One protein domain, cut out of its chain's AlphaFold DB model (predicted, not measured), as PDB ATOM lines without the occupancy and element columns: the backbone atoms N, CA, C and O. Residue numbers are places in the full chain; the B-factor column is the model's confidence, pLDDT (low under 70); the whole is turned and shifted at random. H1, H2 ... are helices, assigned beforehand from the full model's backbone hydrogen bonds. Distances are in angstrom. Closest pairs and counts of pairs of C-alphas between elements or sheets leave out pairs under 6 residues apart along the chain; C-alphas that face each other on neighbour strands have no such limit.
ATOM      1  N   ALA A  16     121.947 110.760 148.851       80.81
ATOM      2  CA  ALA A  16     122.907 109.817 148.294       80.81
ATOM      3  C   ALA A  16     124.203 110.514 147.859       80.81
ATOM      4  O   ALA A  16     125.276 109.937 148.045       80.81
ATOM      5  N   ALA A  17     124.129 111.750 147.347       81.88
ATOM      6  CA  ALA A  17     125.323 112.554 147.076       81.88
ATOM      7  C   ALA A  17     126.110 112.837 148.364       81.88
ATOM      8  O   ALA A  17     127.318 112.607 148.400       81.88
ATOM      9  N   LEU A  18     125.425 113.241 149.440       85.25
ATOM     10  CA  LEU A  18     126.057 113.519 150.731       85.25
ATOM     11  C   LEU A  18     126.766 112.281 151.300       85.25
ATOM     12  O   LEU A  18     127.944 112.340 151.641       85.25
ATOM     13  N   ARG A  19     126.099 111.119 151.315       84.50
ATOM     14  CA  ARG A  19     126.740 109.883 151.799       84.50
ATOM     15  C   ARG A  19     127.902 109.425 150.931       84.50
ATOM     16  O   ARG A  19     128.863 108.861 151.452       84.50
ATOM     17  N   ALA A  20     127.825 109.636 149.619       85.25
ATOM     18  CA  ALA A  20     128.949 109.354 148.737       85.25
ATOM     19  C   ALA A  20     130.144 110.267 149.057       85.25
ATOM     20  O   ALA A  20     131.283 109.794 149.043       85.25
ATOM     21  N   ALA A  21     129.896 111.534 149.402       86.69
ATOM     22  CA  ALA A  21     130.936 112.463 149.831       86.69
ATOM     23  C   ALA A  21     131.590 112.005 151.144       86.69
ATOM     24  O   ALA A  21     132.811 111.878 151.188       86.69
ATOM     25  N   ASP A  22     130.801 111.649 152.163       89.25
ATOM     26  CA  ASP A  22     131.311 111.145 153.449       89.25
ATOM     27  C   ASP A  22     132.145 109.870 153.284       89.25
ATOM     28  O   ASP A  22     133.230 109.728 153.861       89.25
ATOM     29  N   PHE A  23     131.666 108.946 152.446       89.62
ATOM     30  CA  PHE A  23     132.395 107.728 152.119       89.62
ATOM     31  C   PHE A  23     133.731 108.042 151.442       89.62
ATOM     32  O   PHE A  23     134.757 107.480 151.822       89.62
ATOM     33  N   ASN A  24     133.739 108.944 150.460       87.88
ATOM     34  CA  ASN A  24     134.955 109.333 149.753       87.88
ATOM     35  C   ASN A  24     135.948 110.046 150.679       87.88
ATOM     36  O   ASN A  24     137.127 109.705 150.667       87.88
ATOM     37  N   ASN A  25     135.478 110.962 151.525       89.44
ATOM     38  CA  ASN A  25     136.312 111.634 152.521       89.44
ATOM     39  C   ASN A  25     136.962 110.631 153.478       89.44
ATOM     40  O   ASN A  25     138.166 110.692 153.715       89.44
ATOM     41  N   SER A  26     136.197 109.649 153.958       91.81
ATOM     42  CA  SER A  26     136.720 108.589 154.829       91.81
ATOM     43  C   SER A  26     137.717 107.688 154.094       91.81
ATOM     44  O   SER A  26     138.781 107.365 154.618       91.81
ATOM     45  N   LYS A  27     137.399 107.297 152.853       92.44
ATOM     46  CA  LYS A  27     138.228 106.406 152.030       92.44
ATOM     47  C   LYS A  27     139.583 107.025 151.683       92.44
ATOM     48  O   LYS A  27     140.573 106.305 151.599       92.44
ATOM     49  N   TYR A  28     139.618 108.335 151.461       91.00
ATOM     50  CA  TYR A  28     140.807 109.055 151.013       91.00
ATOM     51  C   TYR A  28     141.398 109.974 152.086       91.00
ATOM     52  O   TYR A  28     142.190 110.852 151.754       91.00
ATOM     53  N   ALA A  29     141.080 109.751 153.365       91.06
ATOM     54  CA  ALA A  29     141.556 110.581 154.474       91.06
ATOM     55  C   ALA A  29     143.089 110.745 154.490       91.06
ATOM     56  O   ALA A  29     143.588 111.845 154.699       91.06
ATOM     57  N   ALA A  30     143.837 109.685 154.166       91.75
ATOM     58  CA  ALA A  30     145.302 109.727 154.097       91.75
ATOM     59  C   ALA A  30     145.852 110.663 152.998       91.75
ATOM     60  O   ALA A  30     146.984 111.129 153.090       91.75
ATOM     61  N   LEU A  31     145.072 110.976 151.953       91.94
ATOM     62  CA  LEU A  31     145.507 111.925 150.920       91.94
ATOM     63  C   LEU A  31     145.560 113.362 151.442       91.94
ATOM     64  O   LEU A  31     146.332 114.152 150.899       91.94
ATOM     65  N   ALA A  32     144.806 113.684 152.499       84.50
ATOM     66  CA  ALA A  32     144.781 115.021 153.087       84.50
ATOM     67  C   ALA A  32     146.156 115.464 153.618       84.50
ATOM     68  O   ALA A  32     146.418 116.659 153.715       84.50
ATOM     69  N   GLU A  33     147.058 114.520 153.903       88.25
ATOM     70  CA  GLU A  33     148.421 114.807 154.364       88.25
ATOM     71  C   GLU A  33     149.319 115.407 153.269       88.25
ATOM     72  O   GLU A  33     150.315 116.057 153.575       88.25
ATOM     73  N   SER A  34     148.996 115.200 151.985       93.56
ATOM     74  CA  SER A  34     149.874 115.604 150.872       93.56
ATOM     75  C   SER A  34     149.171 116.254 149.682       93.56
ATOM     76  O   SER A  34     149.841 116.806 148.802       93.56
ATOM     77  N   LYS A  35     147.839 116.177 149.608       91.06
ATOM     78  CA  LYS A  35     147.029 116.655 148.484       91.06
ATOM     79  C   LYS A  35     145.746 117.307 148.985       91.06
ATOM     80  O   LYS A  35     145.171 116.902 149.988       91.06
ATOM     81  N   ILE A  36     145.255 118.266 148.206       88.50
ATOM     82  CA  ILE A  36     143.887 118.761 148.354       88.50
ATOM     83  C   ILE A  36     142.968 117.740 147.686       88.50
ATOM     84  O   ILE A  36     143.033 117.541 146.472       88.50
ATOM     85  N   PHE A  37     142.144 117.074 148.488       89.88
ATOM     86  CA  PHE A  37     141.120 116.152 148.016       89.88
ATOM     87  C   PHE A  37     139.746 116.818 148.119       89.88
ATOM     88  O   PHE A  37     139.374 117.293 149.187       89.88
ATOM     89  N   GLN A  38     138.996 116.827 147.017       89.94
ATOM     90  CA  GLN A  38     137.625 117.330 146.970       89.94
ATOM     91  C   GLN A  38     136.727 116.265 146.326       89.94
ATOM     92  O   GLN A  38     136.873 116.001 145.128       89.94
ATOM     93  N   PRO A  39     135.798 115.637 147.072       89.31
ATOM     94  CA  PRO A  39     134.814 114.757 146.461       89.31
ATOM     95  C   PRO A  39     133.835 115.572 145.606       89.31
ATOM     96  O   PRO A  39     133.399 116.651 146.004       89.31
ATOM     97  N   VAL A  40     133.480 115.028 144.440       88.69
ATOM     98  CA  VAL A  40     132.433 115.548 143.547       88.69
ATOM     99  C   VAL A  40     131.355 114.476 143.445       88.69
ATOM    100  O   VAL A  40     131.564 113.444 142.804       88.69
ATOM    101  N   CYS A  41     130.228 114.686 144.124       86.31
ATOM    102  CA  CYS A  41     129.166 113.688 144.252       86.31
ATOM    103  C   CYS A  41     127.847 114.226 143.693       86.31
ATOM    104  O   CYS A  41     127.295 115.214 144.173       86.31
ATOM    105  N   ILE A  42     127.329 113.572 142.653       83.62
ATOM    106  CA  ILE A  42     126.138 114.022 141.926       83.62
ATOM    107  C   ILE A  42     125.147 112.870 141.838       83.62
ATOM    108  O   ILE A  42     125.494 111.777 141.384       83.62
ATOM    109  N   GLU A  43     123.910 113.111 142.262       79.19
ATOM    110  CA  GLU A  43     122.834 112.143 142.092       79.19
ATOM    111  C   GLU A  43     122.394 112.047 140.631       79.19
ATOM    112  O   GLU A  43     122.290 113.037 139.906       79.19
ATOM    113  N   THR A  44     122.091 110.829 140.185       73.12
ATOM    114  CA  THR A  44     121.536 110.593 138.851       73.12
ATOM    115  C   THR A  44     120.167 111.275 138.755       73.12
ATOM    116  O   THR A  44     119.222 110.833 139.396       73.12
ATOM    117  N   PHE A  45     120.076 112.354 137.969       68.06
ATOM    118  CA  PHE A  45     118.915 113.265 137.886       68.06
ATOM    119  C   PHE A  45     118.556 114.020 139.177       68.06
ATOM    120  O   PHE A  45     117.483 114.615 139.246       68.06
ATOM    121  N   GLY A  46     119.431 114.014 140.182       71.31
ATOM    122  CA  GLY A  46     119.195 114.669 141.468       71.31
ATOM    123  C   GLY A  46     120.115 115.868 141.703       71.31
ATOM    124  O   GLY A  46     120.975 116.181 140.871       71.31
ATOM    125  N   PRO A  47     119.941 116.566 142.835       71.06
ATOM    126  CA  PRO A  47     120.843 117.634 143.232       71.06
ATOM    127  C   PRO A  47     122.235 117.078 143.570       71.06
ATOM    128  O   PRO A  47     122.428 115.895 143.852       71.06
ATOM    129  N   THR A  48     123.230 117.956 143.535       80.94
ATOM    130  CA  THR A  48     124.567 117.671 144.068       80.94
ATOM    131  C   THR A  48     124.680 118.218 145.489       80.94
ATOM    132  O   THR A  48     123.903 119.093 145.879       80.94
ATOM    133  N   ASP A  49     125.626 117.698 146.266       83.25
ATOM    134  CA  ASP A  49     125.851 118.153 147.633       83.25
ATOM    135  C   ASP A  49     126.437 119.583 147.680       83.25
ATOM    136  O   ASP A  49     126.976 120.105 146.696       83.25
ATOM    137  N   ALA A  50     126.337 120.231 148.843       85.75
ATOM    138  CA  ALA A  50     126.779 121.613 149.022       85.75
ATOM    139  C   ALA A  50     128.289 121.809 148.789       85.75
ATOM    140  O   ALA A  50     128.690 122.852 148.272       85.75
ATOM    141  N   GLN A  51     129.128 120.822 149.126       86.62
ATOM    142  CA  GLN A  51     130.576 120.909 148.908       86.62
ATOM    143  C   GLN A  51     130.884 120.886 147.413       86.62
ATOM    144  O   GLN A  51     131.621 121.739 146.918       86.62
ATOM    145  N   THR A  52     130.242 119.981 146.673       88.12
ATOM    146  CA  THR A  52     130.357 119.938 145.213       88.12
ATOM    147  C   THR A  52     129.865 121.237 144.568       88.12
ATOM    148  O   THR A  52     130.538 121.766 143.682       88.12
ATOM    149  N   GLN A  53     128.737 121.806 145.020       88.56
ATOM    150  CA  GLN A  53     128.262 123.095 144.496       88.56
ATOM    151  C   GLN A  53     129.265 124.226 144.733       88.56
ATOM    152  O   GLN A  53     129.524 125.022 143.828       88.56
ATOM    153  N   ASN A  54     129.830 124.311 145.938       91.88
ATOM    154  CA  ASN A  54     130.809 125.338 146.281       91.88
ATOM    155  C   ASN A  54     132.066 125.209 145.417       91.88
ATOM    156  O   ASN A  54     132.494 126.195 144.817       91.88
ATOM    157  N   PHE A  55     132.576 123.986 145.262       91.50
ATOM    158  CA  PHE A  55     133.714 123.698 144.396       91.50
ATOM    159  C   PHE A  55     133.457 124.105 142.937       91.50
ATOM    160  O   PHE A  55     134.265 124.813 142.338       91.50
ATOM    161  N   LEU A  56     132.313 123.719 142.362       90.81
ATOM    162  CA  LEU A  56     131.967 124.087 140.984       90.81
ATOM    163  C   LEU A  56     131.798 125.601 140.817       90.81
ATOM    164  O   LEU A  56     132.193 126.155 139.789       90.81
ATOM    165  N   ASN A  57     131.227 126.285 141.810       92.38
ATOM    166  CA  ASN A  57     131.087 127.738 141.788       92.38
ATOM    167  C   ASN A  57     132.441 128.445 141.815       92.38
ATOM    168  O   ASN A  57     132.628 129.386 141.044       92.38
ATOM    169  N   GLU A  58     133.364 127.995 142.664       94.56
ATOM    170  CA  GLU A  58     134.723 128.530 142.729       94.56
ATOM    171  C   GLU A  58     135.478 128.275 141.422       94.56
ATOM    172  O   GLU A  58     136.040 129.207 140.848       94.56
ATOM    173  N   LEU A  59     135.415 127.047 140.897       93.31
ATOM    174  CA  LEU A  59     136.019 126.686 139.616       93.31
ATOM    175  C   LEU A  59     135.513 127.589 138.485       93.31
ATOM    176  O   LEU A  59     136.311 128.135 137.728       93.31
ATOM    177  N   CYS A  60     134.197 127.787 138.383       94.75
ATOM    178  CA  CYS A  60     133.626 128.652 137.352       94.75
ATOM    179  C   CYS A  60     134.030 130.120 137.533       94.75
ATOM    180  O   CYS A  60     134.246 130.808 136.542       94.75
ATOM    181  N   SER A  61     134.125 130.613 138.773       95.56
ATOM    182  CA  SER A  61     134.596 131.979 139.028       95.56
ATOM    183  C   SER A  61     136.054 132.159 138.591       95.56
ATOM    184  O   SER A  61     136.353 133.127 137.904       95.56
ATOM    185  N   ARG A  62     136.933 131.188 138.875       96.12
ATOM    186  CA  ARG A  62     138.333 131.217 138.414       96.12
ATOM    187  C   ARG A  62     138.452 131.179 136.889       96.12
ATOM    188  O   ARG A  62     139.335 131.818 136.332       96.12
ATOM    189  N   ILE A  63     137.571 130.446 136.204       96.12
ATOM    190  CA  ILE A  63     137.531 130.447 134.734       96.12
ATOM    191  C   ILE A  63     137.220 131.853 134.213       96.12
ATOM    192  O   ILE A  63     137.948 132.333 133.352       96.12
ATOM    193  N   VAL A  64     136.208 132.525 134.775       97.56
ATOM    194  CA  VAL A  64     135.859 133.912 134.415       97.56
ATOM    195  C   VAL A  64     137.014 134.876 134.686       97.56
ATOM    196  O   VAL A  64     137.281 135.752 133.871       97.56
ATOM    197  N   GLU A  65     137.719 134.721 135.809       97.56
ATOM    198  CA  GLU A  65     138.887 135.553 136.133       97.56
ATOM    199  C   GLU A  65     140.009 135.411 135.095       97.56
ATOM    200  O   GLU A  65     140.663 136.397 134.760       97.56
ATOM    201  N   VAL A  66     140.225 134.200 134.574       97.56
ATOM    202  CA  VAL A  66     141.269 133.922 133.577       97.56
ATOM    203  C   VAL A  66     140.842 134.334 132.168       97.56
ATOM    204  O   VAL A  66     141.666 134.847 131.414       97.56
ATOM    205  N   SER A  67     139.585 134.102 131.785       96.94
ATOM    206  CA  SER A  67     139.100 134.409 130.436       96.94
ATOM    207  C   SER A  67     138.720 135.876 130.245       96.94
ATOM    208  O   SER A  67     138.795 136.387 129.128       96.94
ATOM    209  N   GLY A  68     138.310 136.553 131.321       96.50
ATOM    210  CA  GLY A  68     137.760 137.907 131.291       96.50
ATOM    211  C   GLY A  68     136.308 137.989 130.803       96.50
ATOM    212  O   GLY A  68     135.748 139.086 130.793       96.50
ATOM    213  N   ASP A  69     135.682 136.870 130.422       96.81
ATOM    214  CA  ASP A  69     134.292 136.842 129.959       96.81
ATOM    215  C   ASP A  69     133.336 136.495 131.118       96.81
ATOM    216  O   ASP A  69     133.342 135.363 131.615       96.81
ATOM    217  N   PRO A  70     132.458 137.420 131.556       93.19
ATOM    218  CA  PRO A  70     131.493 137.141 132.618       93.19
ATOM    219  C   PRO A  70     130.465 136.052 132.254       93.19
ATOM    220  O   PRO A  70     129.834 135.488 133.154       93.19
ATOM    221  N   LEU A  71     130.276 135.741 130.967       95.56
ATOM    222  CA  LEU A  71     129.338 134.722 130.495       95.56
ATOM    223  C   LEU A  71     129.888 133.297 130.615       95.56
ATOM    224  O   LEU A  71     129.092 132.353 130.696       95.56
ATOM    225  N   ASP A  72     131.206 133.123 130.730       95.31
ATOM    226  CA  ASP A  72     131.834 131.798 130.800       95.31
ATOM    227  C   ASP A  72     131.342 130.971 131.984       95.31
ATOM    228  O   ASP A  72     131.150 129.759 131.873       95.31
ATOM    229  N   LYS A  73     131.021 131.617 133.107       92.94
ATOM    230  CA  LYS A  73     130.407 130.934 134.253       92.94
ATOM    231  C   LYS A  73     129.100 130.241 133.874       92.94
ATOM    232  O   LYS A  73     128.843 129.128 134.333       92.94
ATOM    233  N   SER A  74     128.275 130.876 133.047       92.94
ATOM    234  CA  SER A  74     127.014 130.304 132.570       92.94
ATOM    235  C   SER A  74     127.262 129.221 131.522       92.94
ATOM    236  O   SER A  74     126.678 128.139 131.621       92.94
ATOM    237  N   TYR A  75     128.167 129.462 130.570       94.56
ATOM    238  CA  TYR A  75     128.497 128.497 129.518       94.56
ATOM    239  C   TYR A  75     129.081 127.199 130.072       94.56
ATOM    240  O   TYR A  75     128.650 126.111 129.680       94.56
ATOM    241  N   VAL A  76     130.002 127.287 131.034       92.62
ATOM    242  CA  VAL A  76     130.609 126.118 131.682       92.62
ATOM    243  C   VAL A  76     129.564 125.339 132.476       92.62
ATOM    244  O   VAL A  76     129.469 124.120 132.327       92.62
ATOM    245  N   LYS A  77     128.716 126.019 133.261       90.31
ATOM    246  CA  LYS A  77     127.629 125.362 134.005       90.31
ATOM    247  C   LYS A  77     126.646 124.644 133.084       90.31
ATOM    248  O   LYS A  77     126.260 123.507 133.360       90.31
ATOM    249  N   GLN A  78     126.258 125.278 131.981       92.00
ATOM    250  CA  GLN A  78     125.356 124.673 131.005       92.00
ATOM    251  C   GLN A  78     126.006 123.472 130.309       92.00
ATOM    252  O   GLN A  78     125.389 122.411 130.211       92.00
ATOM    253  N   SER A  79     127.265 123.610 129.891       92.94
ATOM    254  CA  SER A  79     128.050 122.530 129.282       92.94
ATOM    255  C   SER A  79     128.161 121.324 130.211       92.94
ATOM    256  O   SER A  79     127.912 120.190 129.796       92.94
ATOM    257  N   PHE A  80     128.448 121.573 131.489       89.06
ATOM    258  CA  PHE A  80     128.508 120.541 132.516       89.06
ATOM    259  C   PHE A  80     127.157 119.835 132.691       89.06
ATOM    260  O   PHE A  80     127.097 118.606 132.678       89.06
ATOM    261  N   SER A  81     126.061 120.596 132.770       88.50
ATOM    262  CA  SER A  81     124.704 120.044 132.881       88.50
ATOM    263  C   SER A  81     124.334 119.153 131.690       88.50
ATOM    264  O   SER A  81     123.807 118.054 131.873       88.50
ATOM    265  N   ILE A  82     124.650 119.578 130.463       91.44
ATOM    266  CA  ILE A  82     124.399 118.785 129.252       91.44
ATOM    267  C   ILE A  82     125.217 117.490 129.275       91.44
ATOM    268  O   ILE A  82     124.690 116.423 128.953       91.44
ATOM    269  N   LEU A  83     126.495 117.565 129.652       90.62
ATOM    270  CA  LEU A  83     127.365 116.392 129.720       90.62
ATOM    271  C   LEU A  83     126.871 115.385 130.765       90.62
ATOM    272  O   LEU A  83     126.794 114.192 130.473       90.62
ATOM    273  N   LEU A  84     126.464 115.869 131.941       87.75
ATOM    274  CA  LEU A  84     125.883 115.044 132.997       87.75
ATOM    275  C   LEU A  84     124.611 114.332 132.512       87.75
ATOM    276  O   LEU A  84     124.465 113.127 132.698       87.75
ATOM    277  N   GLN A  85     123.706 115.051 131.845       88.25
ATOM    278  CA  GLN A  85     122.475 114.465 131.309       88.25
ATOM    279  C   GLN A  85     122.754 113.418 130.225       88.25
ATOM    280  O   GLN A  85     122.144 112.350 130.235       88.25
ATOM    281  N   LYS A  86     123.715 113.669 129.325       89.69
ATOM    282  CA  LYS A  86     124.155 112.679 128.327       89.69
ATOM    283  C   LYS A  86     124.709 111.418 128.989       89.69
ATOM    284  O   LYS A  86     124.370 110.314 128.570       89.69
ATOM    285  N   TYR A  87     125.520 111.579 130.033       87.06
ATOM    286  CA  TYR A  87     126.062 110.457 130.793       87.06
ATOM    287  C   TYR A  87     124.958 109.664 131.504       87.06
ATOM    288  O   TYR A  87     124.915 108.440 131.392       87.06
ATOM    289  N   ASN A  88     124.010 110.343 132.154       85.50
ATOM    290  CA  ASN A  88     122.870 109.689 132.797       85.50
ATOM    291  C   ASN A  88     122.045 108.873 131.788       85.50
ATOM    292  O   ASN A  88     121.727 107.710 132.049       85.50
ATOM    293  N   SER A  89     121.758 109.445 130.614       87.06
ATOM    294  CA  SER A  89     121.074 108.747 129.518       87.06
ATOM    295  C   SER A  89     121.848 107.515 129.048       87.06
ATOM    296  O   SER A  89     121.255 106.451 128.868       87.06
ATOM    297  N   PHE A  90     123.172 107.621 128.907       87.00
ATOM    298  CA  PHE A  90     124.026 106.483 128.570       87.00
ATOM    299  C   PHE A  90     123.953 105.375 129.631       87.00
ATOM    300  O   PHE A  90     123.750 104.216 129.282       87.00
ATOM    301  N   CYS A  91     124.056 105.710 130.921       83.56
ATOM    302  CA  CYS A  91     123.980 104.728 132.004       83.56
ATOM    303  C   CYS A  91     122.635 103.992 132.056       83.56
ATOM    304  O   CYS A  91     122.601 102.796 132.356       83.56
ATOM    305  N   ILE A  92     121.529 104.687 131.772       84.56
ATOM    306  CA  ILE A  92     120.210 104.054 131.659       84.56
ATOM    307  C   ILE A  92     120.183 103.097 130.471       84.56
ATOM    308  O   ILE A  92     119.768 101.950 130.632       84.56
ATOM    309  N   LEU A  93     120.636 103.550 129.299       85.75
ATOM    310  CA  LEU A  93     120.616 102.748 128.082       85.75
ATOM    311  C   LEU A  93     121.495 101.498 128.208       85.75
ATOM    312  O   LEU A  93     121.039 100.401 127.901       85.75
ATOM    313  N   ASP A  94     122.720 101.636 128.716       83.50
ATOM    314  CA  ASP A  94     123.628 100.513 128.974       83.50
ATOM    315  C   ASP A  94     122.993  99.487 129.924       83.50
ATOM    316  O   ASP A  94     122.997  98.284 129.653       83.50
ATOM    317  N   ARG A  95     122.360  99.951 131.011       78.06
ATOM    318  CA  ARG A  95     121.651  99.062 131.938       78.06
ATOM    319  C   ARG A  95     120.450  98.381 131.275       78.06
ATOM    320  O   ARG A  95     120.244  97.191 131.513       78.06
ATOM    321  N   ALA A  96     119.683  99.090 130.449       81.50
ATOM    322  CA  ALA A  96     118.557  98.518 129.713       81.50
ATOM    323  C   ALA A  96     119.019  97.447 128.713       81.50
ATOM    324  O   ALA A  96     118.439  96.365 128.661       81.50
ATOM    325  N   LEU A  97     120.107  97.694 127.977       79.94
ATOM    326  CA  LEU A  97     120.701  96.726 127.051       79.94
ATOM    327  C   LEU A  97     121.214  95.481 127.781       79.94
ATOM    328  O   LEU A  97     120.944  94.361 127.345       79.94
ATOM    329  N   LYS A  98     121.883  95.652 128.927       77.56
ATOM    330  CA  LYS A  98     122.302  94.533 129.784       77.56
ATOM    331  C   LYS A  98     121.104  93.726 130.271       77.56
ATOM    332  O   LYS A  98     121.100  92.507 130.118       77.56
ATOM    333  N   TYR A  99     120.056  94.387 130.762       72.75
ATOM    334  CA  TYR A  99     118.821  93.718 131.172       72.75
ATOM    335  C   TYR A  99     118.208  92.914 130.018       72.75
ATOM    336  O   TYR A  99     117.916  91.732 130.183       72.75
ATOM    337  N   LEU A 100     118.081  93.512 128.833       71.81
ATOM    338  CA  LEU A 100     117.536  92.842 127.653       71.81
ATOM    339  C   LEU A 100     118.412  91.678 127.182       71.81
ATOM    340  O   LEU A 100     117.869  90.650 126.801       71.81
ATOM    341  N   SER A 101     119.742  91.783 127.239       71.31
ATOM    342  CA  SER A 101     120.638  90.675 126.876       71.31
ATOM    343  C   SER A 101     120.494  89.473 127.817       71.31
ATOM    344  O   SER A 101     120.367  88.344 127.347       71.31
ATOM    345  N   VAL A 102     120.390  89.711 129.129       61.50
ATOM    346  CA  VAL A 102     120.132  88.669 130.136       61.50
ATOM    347  C   VAL A 102     118.753  88.029 129.935       61.50
ATOM    348  O   VAL A 102     118.610  86.818 130.073       61.50
ATOM    349  N   HIS A 103     117.732  88.807 129.564       56.72
ATOM    350  CA  HIS A 103     116.381  88.282 129.329       56.72
ATOM    351  C   HIS A 103     116.214  87.625 127.953       56.72
ATOM    352  O   HIS A 103     115.432  86.690 127.817       56.72
ATOM    353  N   ARG A 104     116.992  88.034 126.944       48.06
ATOM    354  CA  ARG A 104     117.056  87.368 125.635       48.06
ATOM    355  C   ARG A 104     117.684  85.978 125.746       48.06
ATOM    356  O   ARG A 104     117.249  85.074 125.047       48.06
ATOM    357  N   LEU A 105     118.631  85.789 126.670       47.44
ATOM    358  CA  LEU A 105     119.173  84.469 127.018       47.44
ATOM    359  C   LEU A 105     118.158  83.575 127.758       47.44
ATOM    360  O   LEU A 105     118.271  82.358 127.681       47.44
ATOM    361  N   LYS A 106     117.142  84.152 128.419       47.25
ATOM    362  CA  LYS A 106     116.059  83.410 129.098       47.25
ATOM    363  C   LYS A 106     114.901  82.990 128.181       47.25
ATOM    364  O   LYS A 106     114.016  82.273 128.633       47.25
ATOM    365  N   LEU A 107     114.877  83.429 126.920       44.84
ATOM    366  CA  LEU A 107     113.799  83.124 125.963       44.84
ATOM    367  C   LEU A 107     114.068  81.882 125.090       44.84
ATOM    368  O   LEU A 107     113.269  81.591 124.205       44.84
TER     369      LEU A 107
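This is residues 16 to 107 of the 116 residues of an uncharacterized protein of Helobdella robusta (UniProt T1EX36). What shape do these atoms make? One long straight helix, H4, makes the longest axis, and H3 folds back from its first residues to form a V with it; H1 and the short H2 lie beyond the open side of that V, and a long loop, residues 34 to 49, runs through the space between H1 and H4. The last part of H4 and the printed end, residues 93 to 107, stick out free as an arm. What is it made of, and how large is it? The printed part has 92 residues with four named helices, in the order H1, H2, H3, H4, and no named strand; its class is all helix. It is only just loose, close to extended, with a radius of gyration of the C-alphas of 17.9 A, and its C-alphas span 59 by 36 by 20 A.

What does the longest helix touch? H4, residues 72 to 105, touches H3, residues 50 to 67, and the closest C-alphas are those of Cys 60 and Lys 73, 5.0 A apart. They run opposite ways at a steep tilt of 50 degrees. H3 touches H4 with residues 60 to 64 alone, and H4 touches H3 with residues 72 to 77 alone. Where are the other two helices? H1, residues 16 to 27, is near H3, with 7 pairs of C-alphas within 10 A, and is apart from H4. H2, residues 29 to 33, meets H1 only through their link, and is apart from H3 and H4. What do the backbones show? In H1, H3 and H4 every O i to N i+4 pair is within hydrogen-bond range. In H2 it is 0 of 1, while 2 of 2 O i to N i+3 pairs are within range.

Where does H4 run? Its C-alphas go from Asp 72 at (131.834, 131.798, 130.800) to Leu 105 at (119.173, 84.469, 127.018), 49.1 A apart. How long are the others? H3 measures 25.7 A from first to last C-alpha, H1 16.1 A and H2 8.1 A. H1 begins with C-alpha 16 at (122.907, 109.817, 148.294).

How far does it reach? The two C-alphas farthest apart are those of Gly 68 and Leu 107, 60.0 A. Without residues 30 to 36 and 93 to 107, which stand free, the body spans 37 by 32 by 15 A. Is the printed part unbroken? It has no cut. The link from H2 to H3, with 16 residues, is long; those from H1 to H2 and from H3 to H4 are tight. Where is confidence low? The mean pLDDT of the printed part is 85.4, and residue 45 and residues 102 to 107 are under 70.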